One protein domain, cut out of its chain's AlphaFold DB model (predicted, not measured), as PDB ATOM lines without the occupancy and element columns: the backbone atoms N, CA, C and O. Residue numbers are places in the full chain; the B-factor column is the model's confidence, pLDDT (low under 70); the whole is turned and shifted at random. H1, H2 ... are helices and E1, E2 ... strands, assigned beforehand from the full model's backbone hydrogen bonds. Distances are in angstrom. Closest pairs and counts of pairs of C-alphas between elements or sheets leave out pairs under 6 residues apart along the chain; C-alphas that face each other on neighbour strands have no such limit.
ATOM      1  N   SER A   2      10.751  22.996  15.206       72.19
ATOM      2  CA  SER A   2      11.337  21.991  14.296       72.19
ATOM      3  C   SER A   2      11.415  22.434  12.822       72.19
ATOM      4  O   SER A   2      11.377  21.589  11.926       72.19
ATOM      5  N   TYR A   3      11.511  23.734  12.535       85.38
ATOM      6  CA  TYR A   3      11.526  24.234  11.152       85.38
ATOM      7  C   TYR A   3      12.895  24.139  10.457       85.38
ATOM      8  O   TYR A   3      13.037  24.601   9.331       85.38
ATOM      9  N   HIS A   4      13.903  23.516  11.084       83.06
ATOM     10  CA  HIS A   4      15.272  23.428  10.551       83.06
ATOM     11  C   HIS A   4      15.357  22.945   9.098       83.06
ATOM     12  O   HIS A   4      16.192  23.443   8.348       83.06
ATOM     13  N   HIS A   5      14.488  22.015   8.699       83.12
ATOM     14  CA  HIS A   5      14.450  21.483   7.337       83.12
ATOM     15  C   HIS A   5      14.103  22.547   6.280       83.12
ATOM     16  O   HIS A   5      14.601  22.480   5.162       83.12
ATOM     17  N   PHE A   6      13.318  23.558   6.660       85.62
ATOM     18  CA  PHE A   6      12.786  24.596   5.775       85.62
ATOM     19  C   PHE A   6      13.651  25.861   5.739       85.62
ATOM     20  O   PHE A   6      13.284  26.835   5.097       85.62
ATOM     21  N   ARG A   7      14.810  25.883   6.413       84.38
ATOM     22  CA  ARG A   7      15.726  27.047   6.415       84.38
ATOM     23  C   ARG A   7      16.568  27.170   5.141       84.38
ATOM     24  O   ARG A   7      17.252  28.165   4.940       84.38
ATOM     25  N   THR A   8      16.538  26.146   4.296       79.50
ATOM     26  CA  THR A   8      17.222  26.098   3.000       79.50
ATOM     27  C   THR A   8      16.181  26.019   1.899       79.50
ATOM     28  O   THR A   8      15.306  25.160   1.988       79.50
ATOM     29  N   ASN A   9      16.297  26.854   0.866       75.00
ATOM     30  CA  ASN A   9      15.473  26.712  -0.331       75.00
ATOM     31  C   ASN A   9      15.844  25.402  -1.049       75.00
ATOM     32  O   ASN A   9      17.018  25.183  -1.349       75.00
ATOM     33  N   ARG A  10      14.858  24.527  -1.255       67.88
ATOM     34  CA  ARG A  10      15.012  23.209  -1.891       67.88
ATOM     35  C   ARG A  10      14.012  22.981  -3.026       67.88
ATOM     36  O   ARG A  10      13.881  21.850  -3.469       67.88
ATOM     37  N   SER A  11      13.282  24.019  -3.434       63.97
ATOM     38  CA  SER A  11      12.371  23.924  -4.576       63.97
ATOM     39  C   SER A  11      13.193  23.801  -5.858       63.97
ATOM     40  O   SER A  11      14.084  24.620  -6.103       63.97
ATOM     41  N   ASP A  12      12.890  22.781  -6.662       59.41
ATOM     42  CA  ASP A  12      13.523  22.552  -7.968       59.41
ATOM     43  C   ASP A  12      12.736  23.237  -9.112       59.41
ATOM     44  O   ASP A  12      13.066  23.096 -10.293       59.41
ATOM     45  N   VAL A  13      11.679  23.992  -8.787       50.97
ATOM     46  CA  VAL A  13      10.667  24.432  -9.753       50.97
ATOM     47  C   VAL A  13      11.025  25.779 -10.387       50.97
ATOM     48  O   VAL A  13      10.916  26.855  -9.798       50.97
ATOM     49  N   ALA A  14      11.409  25.688 -11.660       38.38
ATOM     50  CA  ALA A  14      11.247  26.735 -12.664       38.38
ATOM     51  C   ALA A  14       9.732  27.018 -12.906       38.38
ATOM     52  O   ALA A  14       8.906  26.152 -12.637       38.38
ATOM     53  N   PRO A  15       9.343  28.208 -13.402       36.78
ATOM     54  CA  PRO A  15       8.027  28.841 -13.191       36.78
ATOM     55  C   PRO A  15       6.819  27.985 -13.630       36.78
ATOM     56  O   PRO A  15       6.892  27.300 -14.652       36.78
ATOM     57  N   PRO A  16       5.693  28.049 -12.876       43.91
ATOM     58  CA  PRO A  16       4.736  29.140 -13.105       43.91
ATOM     59  C   PRO A  16       4.287  29.910 -11.844       43.91
ATOM     60  O   PRO A  16       3.309  30.648 -11.904       43.91
ATOM     61  N   ARG A  17       4.964  29.774 -10.694       47.56
ATOM     62  CA  ARG A  17       4.728  30.659  -9.535       47.56
ATOM     63  C   ARG A  17       5.882  31.649  -9.418       47.56
ATOM     64  O   ARG A  17       6.969  31.268  -9.006       47.56
ATOM     65  N   ASP A  18       5.645  32.909  -9.770       48.69
ATOM     66  CA  ASP A  18       6.692  33.938  -9.869       48.69
ATOM     67  C   ASP A  18       7.426  34.244  -8.543       48.69
ATOM     68  O   ASP A  18       8.471  34.897  -8.562       48.69
ATOM     69  N   ILE A  19       6.946  33.765  -7.380       55.50
ATOM     70  CA  ILE A  19       7.624  33.925  -6.080       55.50
ATOM     71  C   ILE A  19       7.343  32.715  -5.156       55.50
ATOM     72  O   ILE A  19       6.180  32.482  -4.817       55.50
ATOM     73  N   PRO A  20       8.361  31.974  -4.670       63.16
ATOM     74  CA  PRO A  20       8.158  30.912  -3.683       63.16
ATOM     75  C   PRO A  20       7.621  31.474  -2.356       63.16
ATOM     76  O   PRO A  20       8.075  32.513  -1.862       63.16
ATOM     77  N   VAL A  21       6.657  30.781  -1.741       74.06
ATOM     78  CA  VAL A  21       6.100  31.185  -0.441       74.06
ATOM     79  C   VAL A  21       7.190  31.057   0.620       74.06
ATOM     80  O   VAL A  21       7.667  29.970   0.919       74.06
ATOM     81  N   CYS A  22       7.606  32.184   1.195       83.06
ATOM     82  CA  CYS A  22       8.618  32.196   2.253       83.06
ATOM     83  C   CYS A  22       8.083  32.869   3.518       83.06
ATOM     84  O   CYS A  22       7.386  33.874   3.419       83.06
ATOM     85  N   LEU A  23       8.429  32.408   4.712       85.62
ATOM     86  CA  LEU A  23       8.011  33.009   5.983       85.62
ATOM     87  C   LEU A  23       9.218  33.372   6.841       85.62
ATOM     88  O   LEU A  23      10.302  32.861   6.619       85.62
ATOM     89  N   HIS A  24       9.032  34.252   7.822       84.88
ATOM     90  CA  HIS A  24      10.048  34.479   8.850       84.88
ATOM     91  C   HIS A  24       9.661  33.685  10.100       84.88
ATOM     92  O   HIS A  24       8.536  33.830  10.599       84.88
ATOM     93  N   ASP A  25      10.592  32.866  10.582       82.50
ATOM     94  CA  ASP A  25      10.536  32.183  11.873       82.50
ATOM     95  C   ASP A  25      10.615  33.210  13.026       82.50
ATOM     96  O   ASP A  25      10.858  34.402  12.815       82.50
ATOM     97  N   GLN A  26      10.399  32.768  14.266       79.94
ATOM     98  CA  GLN A  26      10.438  33.624  15.460       79.94
ATOM     99  C   GLN A  26      11.805  34.290  15.679       79.94
ATOM    100  O   GLN A  26      11.872  35.387  16.228       79.94
ATOM    101  N   ASP A  27      12.882  33.644  15.227       82.25
ATOM    102  CA  ASP A  27      14.254  34.159  15.275       82.25
ATOM    103  C   ASP A  27      14.611  35.054  14.069       82.25
ATOM    104  O   ASP A  27      15.745  35.511  13.945       82.25
ATOM    105  N   GLY A  28      13.647  35.316  13.178       81.81
ATOM    106  CA  GLY A  28      13.839  36.094  11.956       81.81
ATOM    107  C   GLY A  28      14.445  35.301  10.796       81.81
ATOM    108  O   GLY A  28      14.619  35.863   9.716       81.81
ATOM    109  N   THR A  29      14.739  34.009  10.971       85.94
ATOM    110  CA  THR A  29      15.251  33.165   9.885       85.94
ATOM    111  C   THR A  29      14.176  32.948   8.825       85.94
ATOM    112  O   THR A  29      13.009  32.723   9.142       85.94
ATOM    113  N   MET A  30      14.573  32.969   7.553       86.81
ATOM    114  CA  MET A  30      13.675  32.651   6.447       86.81
ATOM    115  C   MET A  30      13.376  31.151   6.380       86.81
ATOM    116  O   MET A  30      14.278  30.316   6.425       86.81
ATOM    117  N   LEU A  31      12.093  30.832   6.256       88.88
ATOM    118  CA  LEU A  31      11.544  29.513   5.987       88.88
ATOM    119  C   LEU A  31      11.034  29.495   4.552       88.88
ATOM    120  O   LEU A  31      10.311  30.407   4.153       88.88
ATOM    121  N   TYR A  32      11.394  28.469   3.800       86.88
ATOM    122  CA  TYR A  32      11.028  28.290   2.404       86.88
ATOM    123  C   TYR A  32      10.012  27.161   2.295       86.88
ATOM    124  O   TYR A  32      10.200  26.103   2.899       86.88
ATOM    125  N   GLU A  33       8.937  27.406   1.555       86.81
ATOM    126  CA  GLU A  33       8.015  26.352   1.150       86.81
ATOM    127  C   GLU A  33       8.672  25.449   0.097       86.81
ATOM    128  O   GLU A  33       9.493  25.910  -0.701       86.81
ATOM    129  N   ASP A  34       8.333  24.163   0.135       82.50
ATOM    130  CA  ASP A  34       8.747  23.183  -0.867       82.50
ATOM    131  C   ASP A  34       7.609  22.872  -1.852       82.50
ATOM    132  O   ASP A  34       6.463  23.298  -1.681       82.50
ATOM    133  N   ASP A  35       7.919  22.110  -2.899       76.69
ATOM    134  CA  ASP A  35       6.971  21.813  -3.982       76.69
ATOM    135  C   ASP A  35       5.782  20.941  -3.525       76.69
ATOM    136  O   ASP A  35       4.783  20.818  -4.233       76.69
ATOM    137  N   PHE A  36       5.854  20.370  -2.317       77.94
ATOM    138  CA  PHE A  36       4.853  19.484  -1.724       77.94
ATOM    139  C   PHE A  36       4.125  20.129  -0.537       77.94
ATOM    140  O   PHE A  36       3.489  19.435   0.266       77.94
ATOM    141  N   ALA A  37       4.213  21.457  -0.411       85.25
ATOM    142  CA  ALA A  37       3.639  22.213   0.694       85.25
ATOM    143  C   ALA A  37       4.087  21.691   2.079       85.25
ATOM    144  O   ALA A  37       3.313  21.649   3.047       85.25
ATOM    145  N   GLY A  38       5.326  21.206   2.178       87.75
ATOM    146  CA  GLY A  38       5.897  20.604   3.373       87.75
ATOM    147  C   GLY A  38       6.001  21.574   4.548       87.75
ATOM    148  O   GLY A  38       5.767  21.157   5.689       87.75
ATOM    149  N   LEU A  39       6.273  22.862   4.305       90.00
ATOM    150  CA  LEU A  39       6.309  23.886   5.351       90.00
ATOM    151  C   LEU A  39       4.904  24.105   5.915       90.00
ATOM    152  O   LEU A  39       4.728  23.989   7.131       90.00
ATOM    153  N   ARG A  40       3.896  24.336   5.064       91.62
ATOM    154  CA  ARG A  40       2.478  24.404   5.459       91.62
ATOM    155  C   ARG A  40       2.070  23.185   6.277       91.62
ATOM    156  O   ARG A  40       1.543  23.319   7.382       91.62
ATOM    157  N   ASN A  41       2.352  21.989   5.765       91.50
ATOM    158  CA  ASN A  41       2.016  20.736   6.431       91.50
ATOM    159  C   ASN A  41       2.693  20.651   7.805       91.50
ATOM    160  O   ASN A  41       2.057  20.257   8.783       91.50
ATOM    161  N   ARG A  42       3.959  21.081   7.922       92.44
ATOM    162  CA  ARG A  42       4.670  21.098   9.204       92.44
ATOM    163  C   ARG A  42       4.063  22.085  10.194       92.44
ATOM    164  O   ARG A  42       3.941  21.734  11.365       92.44
ATOM    165  N   ILE A  43       3.692  23.280   9.741       93.38
ATOM    166  CA  ILE A  43       3.022  24.297  10.562       93.38
ATOM    167  C   ILE A  43       1.719  23.724  11.138       93.38
ATOM    168  O   ILE A  43       1.500  23.792  12.349       93.38
ATOM    169  N   ILE A  44       0.902  23.077  10.296       94.25
ATOM    170  CA  ILE A  44      -0.351  22.430  10.716       94.25
ATOM    171  C   ILE A  44      -0.066  21.298  11.708       94.25
ATOM    172  O   ILE A  44      -0.683  21.253  12.768       94.25
ATOM    173  N   MET A  45       0.898  20.413  11.430       93.62
ATOM    174  CA  MET A  45       1.270  19.315  12.341       93.62
ATOM    175  C   MET A  45       1.725  19.798  13.723       93.62
ATOM    176  O   MET A  45       1.596  19.064  14.698       93.62
ATOM    177  N   LEU A  46       2.305  20.997  13.808       94.44
ATOM    178  CA  LEU A  46       2.740  21.610  15.066       94.44
ATOM    179  C   LEU A  46       1.632  22.418  15.756       94.44
ATOM    180  O   LEU A  46       1.872  22.931  16.847       94.44
ATOM    181  N   ASN A  47       0.452  22.531  15.136       94.81
ATOM    182  CA  ASN A  47      -0.646  23.398  15.562       94.81
ATOM    183  C   ASN A  47      -0.189  24.856  15.791       94.81
ATOM    184  O   ASN A  47      -0.651  25.542  16.699       94.81
ATOM    185  N   ASP A  48       0.760  25.333  14.978       93.38
ATOM    186  CA  ASP A  48       1.312  26.686  15.084       93.38
ATOM    187  C   ASP A  48       0.404  27.682  14.346       93.38
ATOM    188  O   ASP A  48       0.686  28.121  13.227       93.38
ATOM    189  N   ALA A  49      -0.719  28.013  14.984       91.06
ATOM    190  CA  ALA A  49      -1.746  28.902  14.446       91.06
ATOM    191  C   ALA A  49      -1.186  30.276  14.038       91.06
ATOM    192  O   ALA A  49      -1.513  30.795  12.974       91.06
ATOM    193  N   ALA A  50      -0.269  30.839  14.830       89.62
ATOM    194  CA  ALA A  50       0.320  32.148  14.554       89.62
ATOM    195  C   ALA A  50       1.158  32.155  13.264       89.62
ATOM    196  O   ALA A  50       1.149  33.140  12.517       89.62
ATOM    197  N   THR A  51       1.894  31.075  12.991       90.75
ATOM    198  CA  THR A  51       2.638  30.927  11.734       90.75
ATOM    199  C   THR A  51       1.707  30.557  10.579       90.75
ATOM    200  O   THR A  51       1.891  31.078   9.476       90.75
ATOM    201  N   LEU A  52       0.662  29.757  10.824       91.06
ATOM    202  CA  LEU A  52      -0.342  29.413   9.812       91.06
ATOM    203  C   LEU A  52      -1.096  30.645   9.310       91.06
ATOM    204  O   LEU A  52      -1.255  30.815   8.106       91.06
ATOM    205  N   GLU A  53      -1.472  31.565  10.197       87.44
ATOM    206  CA  GLU A  53      -2.056  32.849   9.803       87.44
ATOM    207  C   GLU A  53      -1.141  33.629   8.849       87.44
ATOM    208  O   GLU A  53      -1.605  34.216   7.873       87.44
ATOM    209  N   LYS A  54       0.175  33.647   9.110       87.44
ATOM    210  CA  LYS A  54       1.143  34.317   8.223       87.44
ATOM    211  C   LYS A  54       1.244  33.607   6.872       87.44
ATOM    212  O   LYS A  54       1.426  34.283   5.861       87.44
ATOM    213  N   TYR A  55       1.136  32.279   6.868       88.25
ATOM    214  CA  TYR A  55       1.111  31.468   5.655       88.25
ATOM    215  C   TYR A  55      -0.115  31.803   4.796       88.25
ATOM    216  O   TYR A  55       0.040  32.186   3.640       88.25
ATOM    217  N   ILE A  56      -1.315  31.762   5.386       85.31
ATOM    218  CA  ILE A  56      -2.598  32.043   4.717       85.31
ATOM    219  C   ILE A  56      -2.599  33.427   4.055       85.31
ATOM    220  O   ILE A  56      -3.129  33.597   2.965       85.31
ATOM    221  N   VAL A  57      -1.973  34.426   4.681       80.31
ATOM    222  CA  VAL A  57      -1.843  35.773   4.095       80.31
ATOM    223  C   VAL A  57      -1.005  35.785   2.822       80.31
ATOM    224  O   VAL A  57      -1.227  36.624   1.950       80.31
ATOM    225  N   LYS A  58       0.013  34.927   2.737       81.44
ATOM    226  CA  LYS A  58       0.882  34.858   1.562       81.44
ATOM    227  C   LYS A  58       0.270  34.028   0.447       81.44
ATOM    228  O   LYS A  58       0.402  34.426  -0.702       81.44
ATOM    229  N   ASP A  59      -0.360  32.913   0.794       79.81
ATOM    230  CA  ASP A  59      -0.933  31.985  -0.174       79.81
ATOM    231  C   ASP A  59      -2.218  31.344   0.380       79.81
ATOM    232  O   ASP A  59      -2.181  30.234   0.918       79.81
ATOM    233  N   PRO A  60      -3.368  32.040   0.301       78.81
ATOM    234  CA  PRO A  60      -4.630  31.531   0.833       78.81
ATOM    235  C   PRO A  60      -5.135  30.316   0.046       78.81
ATOM    236  O   PRO A  60      -5.699  29.399   0.636       78.81
ATOM    237  N   ILE A  61      -4.899  30.275  -1.270       77.50
ATOM    238  CA  ILE A  61      -5.271  29.129  -2.107       77.50
ATOM    239  C   ILE A  61      -4.372  27.945  -1.755       77.50
ATOM    240  O   ILE A  61      -4.871  26.871  -1.435       77.50
ATOM    241  N   GLY A  62      -3.052  28.142  -1.716       80.88
ATOM    242  CA  GLY A  62      -2.110  27.099  -1.325       80.88
ATOM    243  C   GLY A  62      -2.246  26.650   0.128       80.88
ATOM    244  O   GLY A  62      -1.817  25.549   0.449       80.88
ATOM    245  N   ALA A  63      -2.869  27.431   1.013       84.88
ATOM    246  CA  ALA A  63      -3.190  26.978   2.366       84.88
ATOM    247  C   ALA A  63      -4.247  25.858   2.384       84.88
ATOM    248  O   ALA A  63      -4.216  25.019   3.283       84.88
ATOM    249  N   LEU A  64      -5.148  25.831   1.395       84.44
ATOM    250  CA  LEU A  64      -6.221  24.836   1.268       84.44
ATOM    251  C   LEU A  64      -5.980  23.811   0.163       84.44
ATOM    252  O   LEU A  64      -6.575  22.739   0.201       84.44
ATOM    253  N   ALA A  65      -5.138  24.137  -0.820       80.19
ATOM    254  CA  ALA A  65      -4.928  23.293  -1.983       80.19
ATOM    255  C   ALA A  65      -4.412  21.908  -1.555       80.19
ATOM    256  O   ALA A  65      -3.349  21.819  -0.916       80.19
ATOM    257  N   PRO A  66      -5.124  20.824  -1.909       69.56
ATOM    258  CA  PRO A  66      -4.564  19.496  -1.764       69.56
ATOM    259  C   PRO A  66      -3.344  19.398  -2.682       69.56
ATOM    260  O   PRO A  66      -3.318  19.960  -3.775       69.56
ATOM    261  N   THR A  67      -2.309  18.700  -2.228       70.69
ATOM    262  CA  THR A  67      -1.246  18.263  -3.146       70.69
ATOM    263  C   THR A  67      -1.674  16.959  -3.825       70.69
ATOM    264  O   THR A  67      -2.716  16.405  -3.476       70.69
ATOM    265  N   ASP A  68      -0.836  16.410  -4.703       69.38
ATOM    266  CA  ASP A  68      -1.110  15.181  -5.469       69.38
ATOM    267  C   ASP A  68      -1.498  13.949  -4.623       69.38
ATOM    268  O   ASP A  68      -2.024  12.964  -5.142       69.38
ATOM    269  N   LEU A  69      -1.251  13.976  -3.311       73.75
ATOM    270  CA  LEU A  69      -1.540  12.877  -2.394       73.75
ATOM    271  C   LEU A  69      -2.574  13.295  -1.342       73.75
ATOM    272  O   LEU A  69      -2.386  14.270  -0.616       73.75
ATOM    273  N   PHE A  70      -3.633  12.497  -1.183       69.50
ATOM    274  CA  PHE A  70      -4.749  12.791  -0.270       69.50
ATOM    275  C   PHE A  70      -4.336  12.970   1.204       69.50
ATOM    276  O   PHE A  70      -4.992  13.683   1.951       69.50
ATOM    277  N   TYR A  71      -3.246  12.339   1.653       73.44
ATOM    278  CA  TYR A  71      -2.755  12.467   3.034       73.44
ATOM    279  C   TYR A  71      -1.966  13.759   3.294       73.44
ATOM    280  O   TYR A  71      -1.570  14.016   4.433       73.44
ATOM    281  N   HIS A  72      -1.737  14.555   2.252       78.19
ATOM    282  CA  HIS A  72      -1.243  15.924   2.342       78.19
ATOM    283  C   HIS A  72      -2.374  16.960   2.303       78.19
ATOM    284  O   HIS A  72      -2.100  18.161   2.264       78.19
ATOM    285  N   ASP A  73      -3.633  16.513   2.323       87.50
ATOM    286  CA  ASP A  73      -4.767  17.399   2.536       87.50
ATOM    287  C   ASP A  73      -4.636  18.096   3.909       87.50
ATOM    288  O   ASP A  73      -4.398  17.432   4.929       87.50
ATOM    289  N   PRO A  74      -4.751  19.434   3.962       91.25
ATOM    290  CA  PRO A  74      -4.513  20.189   5.186       91.25
ATOM    291  C   PRO A  74      -5.538  19.875   6.288       91.25
ATOM    292  O   PRO A  74      -5.165  19.861   7.464       91.25
ATOM    293  N   PHE A  75      -6.788  19.544   5.942       91.12
ATOM    294  CA  PHE A  75      -7.802  19.122   6.913       91.12
ATOM    295  C   PHE A  75      -7.510  17.718   7.437       91.12
ATOM    296  O   PHE A  75      -7.591  17.484   8.644       91.12
ATOM    297  N   PHE A  76      -7.102  16.798   6.556       89.94
ATOM    298  CA  PHE A  76      -6.676  15.458   6.954       89.94
ATOM    299  C   PHE A  76      -5.492  15.516   7.923       89.94
ATOM    300  O   PHE A  76      -5.504  14.838   8.951       89.94
ATOM    301  N   ILE A  77      -4.482  16.346   7.641       91.50
ATOM    302  CA  ILE A  77      -3.335  16.539   8.536       91.50
ATOM    303  C   ILE A  77      -3.797  17.132   9.868       91.50
ATOM    304  O   ILE A  77      -3.453  16.589  10.918       91.50
ATOM    305  N   ALA A  78      -4.581  18.213   9.854       94.38
ATOM    306  CA  ALA A  78      -5.036  18.851  11.086       94.38
ATOM    307  C   ALA A  78      -5.823  17.871  11.973       94.38
ATOM    308  O   ALA A  78      -5.548  17.761  13.168       94.38
ATOM    309  N   ALA A  79      -6.724  17.083  11.378       93.56
ATOM    310  CA  ALA A  79      -7.481  16.052  12.081       93.56
ATOM    311  C   ALA A  79      -6.580  14.921  12.605       93.56
ATOM    312  O   ALA A  79      -6.679  14.543  13.771       93.56
ATOM    313  N   LYS A  80      -5.659  14.410  11.775       93.94
ATOM    314  CA  LYS A  80      -4.735  13.323  12.137       93.94
ATOM    315  C   LYS A  80      -3.840  13.680  13.325       93.94
ATOM    316  O   LYS A  80      -3.546  12.808  14.139       93.94
ATOM    317  N   TYR A  81      -3.379  14.927  13.401       93.94
ATOM    318  CA  TYR A  81      -2.472  15.397  14.451       93.94
ATOM    319  C   TYR A  81      -3.197  16.076  15.625       93.94
ATOM    320  O   TYR A  81      -2.545  16.447  16.599       93.94
ATOM    321  N   GLY A  82      -4.529  16.205  15.573       94.06
ATOM    322  CA  GLY A  82      -5.312  16.877  16.616       94.06
ATOM    323  C   GLY A  82      -5.056  18.387  16.699       94.06
ATOM    324  O   GLY A  82      -5.228  18.985  17.761       94.06
ATOM    325  N   SER A  83      -4.629  19.006  15.597       96.00
ATOM    326  CA  SER A  83      -4.275  20.425  15.506       96.00
ATOM    327  C   SER A  83      -5.524  21.299  15.398       96.00
ATOM    328  O   SER A  83      -5.889  21.765  14.320       96.00
ATOM    329  N   THR A  84      -6.223  21.467  16.520       92.94
ATOM    330  CA  THR A  84      -7.542  22.118  16.577       92.94
ATOM    331  C   THR A  84      -7.520  23.601  16.203       92.94
ATOM    332  O   THR A  84      -8.409  24.037  15.475       92.94
ATOM    333  N   ASP A  85      -6.493  24.359  16.598       90.81
ATOM    334  CA  ASP A  85      -6.377  25.780  16.236       90.81
ATOM    335  C   ASP A  85      -6.104  25.948  14.736       90.81
ATOM    336  O   ASP A  85      -6.712  26.783  14.066       90.81
ATOM    337  N   ALA A  86      -5.226  25.105  14.180       92.00
ATOM    338  CA  ALA A  86      -4.974  25.069  12.744       92.00
ATOM    339  C   ALA A  86      -6.238  24.679  11.961       92.00
ATOM    340  O   ALA A  86      -6.553  25.311  10.956       92.00
ATOM    341  N   LEU A  87      -6.985  23.678  12.438       91.69
ATOM    342  CA  LEU A  87      -8.250  23.264  11.829       91.69
ATOM    343  C   LEU A  87      -9.276  24.405  11.827       91.69
ATOM    344  O   LEU A  87      -9.933  24.625  10.813       91.69
ATOM    345  N   HIS A  88      -9.379  25.153  12.928       86.88
ATOM    346  CA  HIS A  88     -10.273  26.304  13.028       86.88
ATOM    347  C   HIS A  88      -9.926  27.382  11.991       86.88
ATOM    348  O   HIS A  88     -10.802  27.836  11.260       86.88
ATOM    349  N   LEU A  89      -8.643  27.731  11.846       87.69
ATOM    350  CA  LEU A  89      -8.188  28.699  10.838       87.69
ATOM    351  C   LEU A  89      -8.475  28.246   9.397       87.69
ATOM    352  O   LEU A  89      -8.845  29.062   8.550       87.69
ATOM    353  N   LEU A  90      -8.314  26.951   9.102       89.25
ATOM    354  CA  LEU A  90      -8.617  26.393   7.779       89.25
ATOM    355  C   LEU A  90     -10.124  26.447   7.475       89.25
ATOM    356  O   LEU A  90     -10.511  26.774   6.354       89.25
ATOM    357  N   LEU A  91     -10.977  26.173   8.469       87.69
ATOM    358  CA  LEU A  91     -12.435  26.262   8.336       87.69
ATOM    359  C   LEU A  91     -12.918  27.709   8.174       87.69
ATOM    360  O   LEU A  91     -13.775  27.972   7.328       87.69
ATOM    361  N   GLU A  92     -12.327  28.664   8.895       83.81
ATOM    362  CA  GLU A  92     -12.603  30.092   8.701       83.81
ATOM    363  C   GLU A  92     -12.250  30.552   7.280       83.81
ATOM    364  O   GLU A  92     -13.006  31.294   6.644       83.81
ATOM    365  N   LEU A  93     -11.114  30.089   6.751       83.38
ATOM    366  CA  LEU A  93     -10.708  30.374   5.378       83.38
ATOM    367  C   LEU A  93     -11.685  29.764   4.364       83.38
ATOM    368  O   LEU A  93     -12.058  30.433   3.400       83.38
ATOM    369  N   TYR A  94     -12.157  28.541   4.609       85.31
ATOM    370  CA  TYR A  94     -13.166  27.889   3.775       85.31
ATOM    371  C   TYR A  94     -14.503  28.643   3.790       85.31
ATOM    372  O   TYR A  94     -15.113  28.838   2.739       85.31
ATOM    373  N   ASN A  95     -14.924  29.161   4.950       84.31
ATOM    374  CA  ASN A  95     -16.110  30.012   5.056       84.31
ATOM    375  C   ASN A  95     -15.979  31.288   4.208       84.31
ATOM    376  O   ASN A  95     -16.920  31.678   3.519       84.31
ATOM    377  N   ASN A  96     -14.800  31.918   4.206       81.06
ATOM    378  CA  ASN A  96     -14.549  33.099   3.377       81.06
ATOM    379  C   ASN A  96     -14.669  32.794   1.876       81.06
ATOM    380  O   ASN A  96     -15.204  33.618   1.134       81.06
ATOM    381  N   ILE A  97     -14.224  31.612   1.440       81.00
ATOM    382  CA  ILE A  97     -14.376  31.155   0.052       81.00
ATOM    383  C   ILE A  97     -15.845  30.860  -0.258       81.00
ATOM    384  O   ILE A  97     -16.368  31.365  -1.249       81.00
ATOM    385  N   ALA A  98     -16.550  30.125   0.607       86.81
ATOM    386  CA  ALA A  98     -17.984  29.876   0.445       86.81
ATOM    387  C   ALA A  98     -18.767  31.192   0.285       86.81
ATOM    388  O   ALA A  98     -19.613  31.318  -0.601       86.81
ATOM    389  N   CYS A  99     -18.408  32.207   1.072       86.69
ATOM    390  CA  CYS A  99     -18.961  33.553   0.982       86.69
ATOM    391  C   CYS A  99     -18.625  34.256  -0.342       86.69
ATOM    392  O   CYS A  99     -19.517  34.808  -0.981       86.69
ATOM    393  N   GLN A 100     -17.374  34.189  -0.803       81.75
ATOM    394  CA  GLN A 100     -16.936  34.755  -2.089       81.75
ATOM    395  C   GLN A 100     -17.618  34.105  -3.312       81.75
ATOM    396  O   GLN A 100     -17.761  34.728  -4.369       81.75
ATOM    397  N   HIS A 101     -18.079  32.861  -3.183       83.06
ATOM    398  CA  HIS A 101     -18.825  32.159  -4.231       83.06
ATOM    399  C   HIS A 101     -20.342  32.126  -3.987       83.06
ATOM    400  O   HIS A 101     -21.055  31.452  -4.733       83.06
ATOM    401  N   ALA A 102     -20.841  32.867  -2.989       87.62
ATOM    402  CA  ALA A 102     -22.256  32.935  -2.625       87.62
ATOM    403  C   ALA A 102     -22.908  31.552  -2.418       87.62
ATOM    404  O   ALA A 102     -24.018  31.288  -2.885       87.62
ATOM    405  N   GLN A 103     -22.193  30.658  -1.733       90.19
ATOM    406  CA  GLN A 103     -22.672  29.337  -1.327       90.19
ATOM    407  C   GLN A 103     -23.380  29.462   0.028       90.19
ATOM    408  O   GLN A 103     -22.759  29.286   1.080       90.19
ATOM    409  N   ILE A 104     -24.663  29.840  -0.003       90.94
ATOM    410  CA  ILE A 104     -25.450  30.201   1.188       90.94
ATOM    411  C   ILE A 104     -25.477  29.059   2.199       90.94
ATOM    412  O   ILE A 104     -25.213  29.276   3.380       90.94
ATOM    413  N   GLU A 105     -25.774  27.846   1.743       90.44
ATOM    414  CA  GLU A 105     -25.952  26.667   2.584       90.44
ATOM    415  C   GLU A 105     -24.651  26.314   3.304       90.44
ATOM    416  O   GLU A 105     -24.651  26.094   4.513       90.44
ATOM    417  N   THR A 106     -23.530  26.332   2.581       89.06
ATOM    418  CA  THR A 106     -22.199  26.067   3.140       89.06
ATOM    419  C   THR A 106     -21.789  27.142   4.144       89.06
ATOM    420  O   THR A 106     -21.298  26.815   5.224       89.06
ATOM    421  N   ALA A 107     -22.014  28.421   3.827       89.50
ATOM    422  CA  ALA A 107     -21.716  29.520   4.743       89.50
ATOM    423  C   ALA A 107     -22.564  29.426   6.025       89.50
ATOM    424  O   ALA A 107     -22.035  29.549   7.129       89.50
ATOM    425  N   CYS A 108     -23.865  29.139   5.901       89.50
ATOM    426  CA  CYS A 108     -24.745  28.951   7.057       89.50
ATOM    427  C   CYS A 108     -24.337  27.731   7.881       89.50
ATOM    428  O   CYS A 108     -24.255  27.835   9.096       89.50
ATOM    429  N   PHE A 109     -24.003  26.604   7.246       89.56
ATOM    430  CA  PHE A 109     -23.529  25.412   7.950       89.56
ATOM    431  C   PHE A 109     -22.318  25.714   8.847       89.56
ATOM    432  O   PHE A 109     -22.284  25.303  10.007       89.56
ATOM    433  N   LEU A 110     -21.341  26.471   8.340       87.31
ATOM    434  CA  LEU A 110     -20.141  26.840   9.099       87.31
ATOM    435  C   LEU A 110     -20.440  27.852  10.216       87.31
ATOM    436  O   LEU A 110     -19.904  27.727  11.317       87.31
ATOM    437  N   LEU A 111     -21.309  28.832   9.954       86.31
ATOM    438  CA  LEU A 111     -21.685  29.866  10.925       86.31
ATOM    439  C   LEU A 111     -22.608  29.349  12.038       86.31
ATOM    440  O   LEU A 111     -22.496  29.801  13.175       86.31
ATOM    441  N   ASP A 112     -23.500  28.413  11.719       89.06
ATOM    442  CA  ASP A 112     -24.532  27.899  12.628       89.06
ATOM    443  C   ASP A 112     -24.085  26.622  13.370       89.06
ATOM    444  O   ASP A 112     -24.803  26.111  14.232       89.06
ATOM    445  N   SER A 113     -22.889  26.108  13.059       86.12
ATOM    446  CA  SER A 113     -22.258  25.011  13.800       86.12
ATOM    447  C   SER A 113     -22.069  25.359  15.282       86.12
ATOM    448  O   SER A 113     -21.985  26.526  15.662       86.12
ATOM    449  N   GLN A 114     -21.986  24.338  16.143       81.81
ATOM    450  CA  GLN A 114     -21.804  24.529  17.583       81.81
ATOM    451  C   GLN A 114     -20.580  23.740  18.096       81.81
ATOM    452  O   GLN A 114     -20.650  22.512  18.179       81.81
ATOM    453  N   PRO A 115     -19.465  24.415  18.456       80.12
ATOM    454  CA  PRO A 115     -19.251  25.868  18.398       80.12
ATOM    455  C   PRO A 115     -19.201  26.409  16.950       80.12
ATOM    456  O   PRO A 115     -18.911  25.629  16.039       80.12
ATOM    457  N   PRO A 116     -19.474  27.712  16.726       77.88
ATOM    458  CA  PRO A 116     -19.393  28.315  15.396       77.88
ATOM    459  C   PRO A 116     -18.011  28.099  14.790       77.88
ATOM    460  O   PRO A 116     -17.006  28.413  15.425       77.88
ATOM    461  N   LEU A 117     -17.966  27.566  13.569       76.19
ATOM    462  CA  LEU A 117     -16.722  27.302  12.834       76.19
ATOM    463  C   LEU A 117     -16.287  28.512  11.991       76.19
ATOM    464  O   LEU A 117     -15.295  28.461  11.268       76.19
ATOM    465  N   GLY A 118     -17.045  29.605  12.080       74.56
ATOM    466  CA  GLY A 118     -16.747  30.903  11.502       74.56
ATOM    467  C   GLY A 118     -17.393  32.015  12.323       74.56
ATOM    468  O   GLY A 118     -18.279  31.781  13.146       74.56
ATOM    469  N   ASN A 119     -16.957  33.251  12.098       77.31
ATOM    470  CA  ASN A 119     -17.472  34.420  12.801       77.31
ATOM    471  C   ASN A 119     -17.641  35.589  11.824       77.31
ATOM    472  O   ASN A 119     -16.725  35.947  11.085       77.31
TER     473      ASN A 119
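Overview. This is residues 2 to 119 of the 350 residues of an uncharacterized protein of Talaromyces stipitatus (strain ATCC 10500 / CBS 375.48 / QM 6759 / NRRL 1006) (UniProt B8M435). A small hairpin of two strands, E1 and E2, with the short helix H1 beside it, makes one end of the domain; next to it comes a helical cluster of H2, H3, H4, H5 and the first part of the long helix H6, and at the other end H7 folds back along H6. The loop residues 14 to 19 stick out beyond the strand hairpin. The printed part has 118 residues, in the order H1, E1, E2, H2, H3, H4, H5, H6, H7, and is mostly helix; its one sheet, E1 - E2, is antiparallel. It is compact, with a radius of gyration of the C-alphas of 14.9 A, and spans 43 by 29 by 26 A.

Along the chain. E1 is residues 22 to 24, 7.1 A long, from C-alpha 22 at (8.618, 32.196, 2.253), and E2 is residues 30 to 32, 6.5 A. H1 is residues 3 to 7, 6.9 A, from C-alpha 3 at (11.526, 24.234, 11.152). H2 is residues 38 to 45, 10.2 A; H3 is 49 to 58, 14.4 A; H4 is 60 to 64, 6.9 A; H5 is 74 to 81, 10.6 A. H6 is residues 84 to 100, 24.4 A, and H7 is 104 to 112, 11.7 A, ending at C-alpha 112 at (-24.532, 27.899, 12.628).

Arrangement. E1 and E2 form a hairpin, with N 23 and O 31 within hydrogen-bond range at 2.8 A. The closest C-alphas of H1 and E2, Arg 7 and Leu 31, are 4.9 A apart, and those of E1 and H3, Leu 23 and Tyr 55, 7.1 A. H1 and H2 only just touch, with 3 pairs of C-alphas within 8 A, the closest Phe 6 and Leu 39 at 6.5 A. H2 and H3 form a helical hairpin, closest at Ile 43 and Leu 52, 6.2 A, at a shallow tilt of 34.7 degrees, only just short of steep. H2 touches H5, closest at Met 45 and Tyr 81, 5.8 A, at a steep tilt of 48 degrees, the same way. H3 and H4 only just touch, with 3 pairs of C-alphas within 8 A, only at the corner, closest at Ile 56 and Ala 63, 5.6 A. H6 is the hub. With residues 85 to 89 alone it touches H3, closest at Ala 49 and Ala 86, 5.3 A; with 90 to 94 alone H4, at Leu 64 and Leu 90, 7.1 A; with 84 to 90 alone H5, at Ala 78 and Leu 87, 5.5 A. H6 and H7 form a helical hairpin, closest at Asn 95 and Ala 107, 5.6 A. In H2, H5, H6 and H7 every O i to N i+4 pair is within hydrogen-bond range; in H3 it is 5 of 6, and in H1 and H4 0 of 1, with 2 of 2 O i to N i+3 pairs in each.

Size, cuts and confidence. The C-alphas farthest apart, Ala 14 and Gln 114, are 44.9 A apart. The printed part has no cut, and the link H1 to E1 is long, with 14 residues. Mean pLDDT of the printed part is 82.2; residues 10 to 20, 66, 68 and 70 are under 70.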